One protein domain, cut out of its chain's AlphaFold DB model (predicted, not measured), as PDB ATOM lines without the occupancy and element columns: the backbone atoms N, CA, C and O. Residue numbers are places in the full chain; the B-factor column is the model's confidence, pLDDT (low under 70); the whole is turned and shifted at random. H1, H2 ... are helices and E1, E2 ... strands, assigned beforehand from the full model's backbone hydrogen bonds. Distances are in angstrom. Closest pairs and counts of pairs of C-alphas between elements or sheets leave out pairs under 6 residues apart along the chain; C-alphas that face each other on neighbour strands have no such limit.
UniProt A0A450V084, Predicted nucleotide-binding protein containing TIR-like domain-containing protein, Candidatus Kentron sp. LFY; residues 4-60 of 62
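What this domain is: This is residues 4 to 60 of the 62 residues of the protein "Predicted nucleotide-binding protein containing TIR-like domain-containing protein" of Candidatus Kentron sp. LFY (UniProt A0A450V084). Two short parallel strands, E1 and E2, stand side by side in the middle of a flat model, with the helix H2 running back beside them on one side and the long loop of residues 18 to 30 swinging out on the other. The short helix H1 sits beyond one end of the strands, and residues 51 to 60 fold back along H2 on its side away from the strands. The printed part has 57 residues, with two named helices and two named strands in the order H1, E1, E2, H2; the class is mixed, helices and strands, with 24 residues in named elements, under half. It is only just compact, close to loose, with a radius of gyration of the C-alphas of 12.2 A, and spans 35 by 28 by 12 A.

Where its parts are: Find C-alpha 14 at (198.719, 144.886, 177.401); from there E1 runs through residues 14 to 17. E2 holds residues 31 to 34. H2, residues 40 to 50, is 15.3 A long and ends at C-alpha 50, (210.589, 145.509, 176.296). Look for H1 in residues 4 to 8, from C-alpha 4 at (196.775, 144.081, 187.005).

How they stand to each other: Look first at E1 and E2, parallel at 25 degrees: N 15 and O 31 are 2.8 A apart and N 33 and O 15 are 2.9 A apart, both within hydrogen-bond range. H2 and E2 have 4 pairs of C-alphas within 8 A; their closest C-alphas, those of Trp 40 and Ser 34, are 6.3 A apart. H2 and E1 are near each other, with 8 pairs of C-alphas within 10 A. H1 is apart from E2 and H2. In H1 and H2 every O i to N i+4 pair is within hydrogen-bond range.

The domain as a whole: The C-alphas farthest apart, of Ser 25 and Asn 58, are 35.4 A apart. The printed part has no cut. The link from E1 to E2, 13 residues, is long. Look there for pLDDT under 70, at residues 22 and 24 to 29.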
ATOM      1  N   PHE A   4     195.476 144.165 187.674       77.88
ATOM      2  CA  PHE A   4     196.775 144.081 187.005       77.88
ATOM      3  C   PHE A   4     197.418 145.457 186.807       77.88
ATOM      4  O   PHE A   4     198.619 145.596 187.003       77.88
ATOM      5  N   LEU A   5     196.623 146.488 186.514       78.94
ATOM      6  CA  LEU A   5     197.092 147.872 186.421       78.94
ATOM      7  C   LEU A   5     197.668 148.375 187.750       78.94
ATOM      8  O   LEU A   5     198.761 148.930 187.756       78.94
ATOM      9  N   GLY A   6     196.986 148.128 188.870       78.25
ATOM     10  CA  GLY A   6     197.465 148.524 190.197       78.25
ATOM     11  C   GLY A   6     198.645 147.690 190.699       78.25
ATOM     12  O   GLY A   6     199.534 148.219 191.357       78.25
ATOM     13  N   ARG A   7     198.686 146.389 190.379       82.75
ATOM     14  CA  ARG A   7     199.712 145.468 190.896       82.75
ATOM     15  C   ARG A   7     200.975 145.396 190.033       82.75
ATOM     16  O   ARG A   7     202.068 145.246 190.570       82.75
ATOM     17  N   LEU A   8     200.837 145.470 188.711       81.19
ATOM     18  CA  LEU A   8     201.945 145.363 187.753       81.19
ATOM     19  C   LEU A   8     202.307 146.721 187.139       81.19
ATOM     20  O   LEU A   8     203.458 146.919 186.750       81.19
ATOM     21  N   GLY A   9     201.383 147.682 187.113       80.38
ATOM     22  CA  GLY A   9     201.566 148.965 186.438       80.38
ATOM     23  C   GLY A   9     201.247 148.873 184.946       80.38
ATOM     24  O   GLY A   9     201.514 147.862 184.299       80.38
ATOM     25  N   GLN A  10     200.722 149.959 184.376       80.62
ATOM     26  CA  GLN A  10     200.285 150.015 182.972       80.62
ATOM     27  C   GLN A  10     201.373 149.644 181.945       80.62
ATOM     28  O   GLN A  10     201.063 149.129 180.883       80.62
ATOM     29  N   ARG A  11     202.660 149.827 182.281       81.50
ATOM     30  CA  ARG A  11     203.803 149.484 181.407       81.50
ATOM     31  C   ARG A  11     204.069 147.979 181.293       81.50
ATOM     32  O   ARG A  11     204.880 147.575 180.472       81.50
ATOM     33  N   ARG A  12     203.447 147.162 182.146       84.00
ATOM     34  CA  ARG A  12     203.589 145.694 182.174       84.00
ATOM     35  C   ARG A  12     202.267 144.983 181.881       84.00
ATOM     36  O   ARG A  12     202.116 143.808 182.198       84.00
ATOM     37  N   VAL A  13     201.296 145.705 181.322       84.69
ATOM     38  CA  VAL A  13     199.970 145.186 180.990       84.69
ATOM     39  C   VAL A  13     199.635 145.610 179.565       84.69
ATOM     40  O   VAL A  13     199.637 146.797 179.256       84.69
ATOM     41  N   CYS A  14     199.311 144.641 178.712       86.81
ATOM     42  CA  CYS A  14     198.719 144.886 177.401       86.81
ATOM     43  C   CYS A  14     197.409 144.106 177.271       86.81
ATOM     44  O   CYS A  14     197.270 143.012 177.824       86.81
ATOM     45  N   ALA A  15     196.463 144.650 176.517       85.50
ATOM     46  CA  ALA A  15     195.214 143.994 176.177       85.50
ATOM     47  C   ALA A  15     195.271 143.485 174.734       85.50
ATOM     48  O   ALA A  15     195.610 144.226 173.811       85.50
ATOM     49  N   LEU A  16     194.931 142.212 174.538       86.69
ATOM     50  CA  LEU A  16     194.731 141.639 173.211       86.69
ATOM     51  C   LEU A  16     193.250 141.765 172.853       86.69
ATOM     52  O   LEU A  16     192.400 141.299 173.612       86.69
ATOM     53  N   LYS A  17     192.944 142.386 171.714       85.12
ATOM     54  CA  LYS A  17     191.571 142.527 171.208       85.12
ATOM     55  C   LYS A  17     191.402 141.775 169.896       85.12
ATOM     56  O   LYS A  17     192.317 141.777 169.082       85.12
ATOM     57  N   LYS A  18     190.251 141.147 169.684       82.81
ATOM     58  CA  LYS A  18     189.910 140.448 168.439       82.81
ATOM     59  C   LYS A  18     188.542 140.923 167.964       82.81
ATOM     60  O   LYS A  18     187.580 140.796 168.718       82.81
ATOM     61  N   GLY A  19     188.461 141.421 166.737       80.62
ATOM     62  CA  GLY A  19     187.281 142.070 166.186       80.62
ATOM     63  C   GLY A  19     187.059 143.483 166.727       80.62
ATOM     64  O   GLY A  19     187.921 144.082 167.378       80.62
ATOM     65  N   ASP A  20     185.861 144.001 166.468       72.88
ATOM     66  CA  ASP A  20     185.427 145.340 166.874       72.88
ATOM     67  C   ASP A  20     184.919 145.321 168.324       72.88
ATOM     68  O   ASP A  20     183.724 145.345 168.610       72.88
ATOM     69  N   VAL A  21     185.851 145.149 169.264       75.69
ATOM     70  CA  VAL A  21     185.570 145.261 170.699       75.69
ATOM     71  C   VAL A  21     185.810 146.706 171.114       75.69
ATOM     72  O   VAL A  21     186.923 147.212 170.950       75.69
ATOM     73  N   GLU A  22     184.780 147.356 171.662       68.06
ATOM     74  CA  GLU A  22     184.890 148.723 172.172       68.06
ATOM     75  C   GLU A  22     185.984 148.823 173.240       68.06
ATOM     76  O   GLU A  22     186.045 148.029 174.184       68.06
ATOM     77  N   GLU A  23     186.857 149.818 173.086       70.69
ATOM     78  CA  GLU A  23     187.897 150.121 174.060       70.69
ATOM     79  C   GLU A  23     187.269 150.887 175.232       70.69
ATOM     80  O   GLU A  23     186.836 152.029 175.057       70.69
ATOM     81  N   PRO A  24     187.205 150.303 176.442       66.94
ATOM     82  CA  PRO A  24     186.648 151.004 177.588       66.94
ATOM     83  C   PRO A  24     187.479 152.254 177.910       66.94
ATOM     84  O   PRO A  24     188.681 152.173 178.180       66.94
ATOM     85  N   SER A  25     186.812 153.410 177.940       66.06
ATOM     86  CA  SER A  25     187.394 154.745 178.161       66.06
ATOM     87  C   SER A  25     188.270 154.874 179.417       66.06
ATOM     88  O   SER A  25     189.126 155.756 179.469       66.06
ATOM     89  N   ASP A  26     188.079 153.999 180.410       66.31
ATOM     90  CA  ASP A  26     188.804 153.960 181.691       66.31
ATOM     91  C   ASP A  26     190.200 153.313 181.626       66.31
ATOM     92  O   ASP A  26     190.958 153.367 182.592       66.31
ATOM     93  N   TYR A  27     190.583 152.715 180.497       67.00
ATOM     94  CA  TYR A  27     191.868 152.017 180.337       67.00
ATOM     95  C   TYR A  27     192.922 152.841 179.585       67.00
ATOM     96  O   TYR A  27     193.817 152.298 178.928       67.00
ATOM     97  N   ARG A  28     192.837 154.172 179.680       63.38
ATOM     98  CA  ARG A  28     193.828 155.089 179.100       63.38
ATOM     99  C   ARG A  28     195.215 154.795 179.681       63.38
ATOM    100  O   ARG A  28     195.449 155.024 180.862       63.38
ATOM    101  N   GLY A  29     196.122 154.298 178.840       69.44
ATOM    102  CA  GLY A  29     197.501 153.960 179.212       69.44
ATOM    103  C   GLY A  29     197.860 152.476 179.090       69.44
ATOM    104  O   GLY A  29     199.040 152.141 179.190       69.44
ATOM    105  N   VAL A  30     196.884 151.597 178.837       79.25
ATOM    106  CA  VAL A  30     197.144 150.195 178.474       79.25
ATOM    107  C   VAL A  30     197.384 150.085 176.974       79.25
ATOM    108  O   VAL A  30     196.650 150.660 176.174       79.25
ATOM    109  N   LEU A  31     198.412 149.329 176.592       82.44
ATOM    110  CA  LEU A  31     198.680 149.022 175.194       82.44
ATOM    111  C   LEU A  31     197.640 148.023 174.672       82.44
ATOM    112  O   LEU A  31     197.492 146.938 175.237       82.44
ATOM    113  N   TYR A  32     196.962 148.360 173.578       83.62
ATOM    114  CA  TYR A  32     196.033 147.464 172.890       83.62
ATOM    115  C   TYR A  32     196.679 146.887 171.633       83.62
ATOM    116  O   TYR A  32     197.120 147.624 170.753       83.62
ATOM    117  N   ILE A  33     196.703 145.561 171.526       86.50
ATOM    118  CA  ILE A  33     197.179 144.850 170.337       86.50
ATOM    119  C   ILE A  33     195.970 144.183 169.683       86.50
ATOM    120  O   ILE A  33     195.321 143.327 170.286       86.50
ATOM    121  N   SER A  34     195.662 144.575 168.444       85.19
ATOM    122  CA  SER A  34     194.640 143.889 167.645       85.19
ATOM    123  C   SER A  34     195.184 142.563 167.116       85.19
ATOM    124  O   SER A  34     196.235 142.535 166.477       85.19
ATOM    125  N   MET A  35     194.446 141.489 167.387       83.69
ATOM    126  CA  MET A  35     194.676 140.120 166.931       83.69
ATOM    127  C   MET A  35     194.195 139.876 165.498       83.69
ATOM    128  O   MET A  35     194.474 138.813 164.949       83.69
ATOM    129  N   ASP A  36     193.476 140.828 164.901       81.31
ATOM    130  CA  ASP A  36     193.016 140.717 163.512       81.31
ATOM    131  C   ASP A  36     194.151 140.980 162.513       81.31
ATOM    132  O   ASP A  36     194.056 140.610 161.348       81.31
ATOM    133  N   MET A  37     195.255 141.582 162.969       76.31
ATOM    134  CA  MET A  37     196.498 141.664 162.203       76.31
ATOM    135  C   MET A  37     197.307 140.384 162.388       76.31
ATOM    136  O   MET A  37     197.641 140.059 163.521       76.31
ATOM    137  N   GLU A  38     197.728 139.718 161.313       77.69
ATOM    138  CA  GLU A  38     198.553 138.496 161.389       77.69
ATOM    139  C   GLU A  38     199.844 138.681 162.222       77.69
ATOM    140  O   GLU A  38     200.276 137.766 162.926       77.69
ATOM    141  N   ASP A  39     200.385 139.903 162.262       83.19
ATOM    142  CA  ASP A  39     201.604 140.268 162.996       83.19
ATOM    143  C   ASP A  39     201.413 140.516 164.505       83.19
ATOM    144  O   ASP A  39     202.359 140.910 165.199       83.19
ATOM    145  N   TRP A  40     200.210 140.316 165.057       85.81
ATOM    146  CA  TRP A  40     199.924 140.591 166.473       85.81
ATOM    147  C   TRP A  40     200.860 139.835 167.422       85.81
ATOM    148  O   TRP A  40     201.251 140.358 168.467       85.81
ATOM    149  N   ARG A  41     201.271 138.624 167.028       86.50
ATOM    150  CA  ARG A  41     202.195 137.789 167.800       86.50
ATOM    151  C   ARG A  41     203.591 138.404 167.871       86.50
ATOM    152  O   ARG A  41     204.193 138.415 168.939       86.50
ATOM    153  N   MET A  42     204.085 138.961 166.764       86.75
ATOM    154  CA  MET A  42     205.393 139.625 166.717       86.75
ATOM    155  C   MET A  42     205.392 140.922 167.522       86.75
ATOM    156  O   MET A  42     206.336 141.182 168.271       86.75
ATOM    157  N   LYS A  43     204.305 141.700 167.439       86.88
ATOM    158  CA  LYS A  43     204.114 142.892 168.278       86.88
ATOM    159  C   LYS A  43     204.127 142.527 169.762       86.88
ATOM    160  O   LYS A  43     204.873 143.127 170.526       86.88
ATOM    161  N   LEU A  44     203.390 141.487 170.156       87.75
ATOM    162  CA  LEU A  44     203.356 141.011 171.539       87.75
ATOM    163  C   LEU A  44     204.740 140.570 172.041       87.75
ATOM    164  O   LEU A  44     205.131 140.925 173.148       87.75
ATOM    165  N   VAL A  45     205.503 139.834 171.232       89.06
ATOM    166  CA  VAL A  45     206.874 139.422 171.578       89.06
ATOM    167  C   VAL A  45     207.783 140.626 171.825       89.06
ATOM    168  O   VAL A  45     208.552 140.616 172.786       89.06
ATOM    169  N   GLY A  46     207.698 141.660 170.984       87.56
ATOM    170  CA  GLY A  46     208.458 142.898 171.163       87.56
ATOM    171  C   GLY A  46     208.162 143.569 172.505       87.56
ATOM    172  O   GLY A  46     209.085 143.930 173.234       87.56
ATOM    173  N   GLU A  47     206.886 143.642 172.880       87.62
ATOM    174  CA  GLU A  47     206.447 144.217 174.156       87.62
ATOM    175  C   GLU A  47     206.885 143.378 175.361       87.62
ATOM    176  O   GLU A  47     207.369 143.919 176.355       87.62
ATOM    177  N   ILE A  48     206.797 142.048 175.266       86.94
ATOM    178  CA  ILE A  48     207.267 141.130 176.314       86.94
ATOM    179  C   ILE A  48     208.779 141.302 176.544       86.94
ATOM    180  O   ILE A  48     209.216 141.393 177.693       86.94
ATOM    181  N   LYS A  49     209.572 141.437 175.469       87.31
ATOM    182  CA  LYS A  49     211.009 141.747 175.567       87.31
ATOM    183  C   LYS A  49     211.265 143.126 176.171       87.31
ATOM    184  O   LYS A  49     212.133 143.259 177.028       87.31
ATOM    185  N   SER A  50     210.503 144.141 175.760       86.00
ATOM    186  CA  SER A  50     210.589 145.509 176.296       86.00
ATOM    187  C   SER A  50     210.288 145.558 177.801       86.00
ATOM    188  O   SER A  50     210.921 146.298 178.552       86.00
ATOM    189  N   ALA A  51     209.382 144.697 178.271       85.94
ATOM    190  CA  ALA A  51     209.079 144.518 179.687       85.94
ATOM    191  C   ALA A  51     210.148 143.714 180.465       85.94
ATOM    192  O   ALA A  51     210.019 143.563 181.682       85.94
ATOM    193  N   GLY A  52     211.207 143.241 179.797       86.50
ATOM    194  CA  GLY A  52     212.350 142.552 180.404       86.50
ATOM    195  C   GLY A  52     212.171 141.044 180.579       86.50
ATOM    196  O   GLY A  52     212.919 140.433 181.339       86.50
ATOM    197  N   PHE A  53     211.188 140.438 179.911       86.00
ATOM    198  CA  PHE A  53     210.983 138.991 179.955       86.00
ATOM    199  C   PHE A  53     211.765 138.285 178.845       86.00
ATOM    200  O   PHE A  53     211.807 138.741 177.699       86.00
ATOM    201  N   ASP A  54     212.340 137.130 179.183       84.50
ATOM    202  CA  ASP A  54     212.962 136.235 178.210       84.50
ATOM    203  C   ASP A  54     211.863 135.470 177.459       84.50
ATOM    204  O   ASP A  54     211.140 134.649 178.032       84.50
ATOM    205  N   VAL A  55     211.677 135.812 176.183       84.38
ATOM    206  CA  VAL A  55     210.697 135.178 175.302       84.38
ATOM    207  C   VAL A  55     211.387 134.640 174.056       84.38
ATOM    208  O   VAL A  55     212.017 135.372 173.284       84.38
ATOM    209  N   ASP A  56     211.227 133.335 173.852       85.00
ATOM    210  CA  ASP A  56     211.745 132.632 172.688       85.00
ATOM    211  C   ASP A  56     210.817 132.839 171.487       85.00
ATOM    212  O   ASP A  56     209.724 132.273 171.395       85.00
ATOM    213  N   VAL A  57     211.279 133.662 170.550       79.94
ATOM    214  CA  VAL A  57     210.552 134.010 169.324       79.94
ATOM    215  C   VAL A  57     210.351 132.785 168.428       79.94
ATOM    216  O   VAL A  57     209.349 132.706 167.723       79.94
ATOM    217  N   ASN A  58     211.229 131.778 168.501       82.06
ATOM    218  CA  ASN A  58     211.095 130.557 167.699       82.06
ATOM    219  C   ASN A  58     209.842 129.756 168.071       82.06
ATOM    220  O   ASN A  58     209.305 129.028 167.240       82.06
ATOM    221  N   ARG A  59     209.333 129.910 169.302       79.88
ATOM    222  CA  ARG A  59     208.091 129.255 169.740       79.88
ATOM    223  C   ARG A  59     206.832 129.879 169.150       79.88
ATOM    224  O   ARG A  59     205.781 129.255 169.200       79.88
ATOM    225  N   VAL A  60     206.922 131.091 168.611       76.81
ATOM    226  CA  VAL A  60     205.775 131.823 168.055       76.81
ATOM    227  C   VAL A  60     205.454 131.399 166.620       76.81
ATOM    228  O   VAL A  60     204.306 131.506 166.188       76.81
TER     229      VAL A  60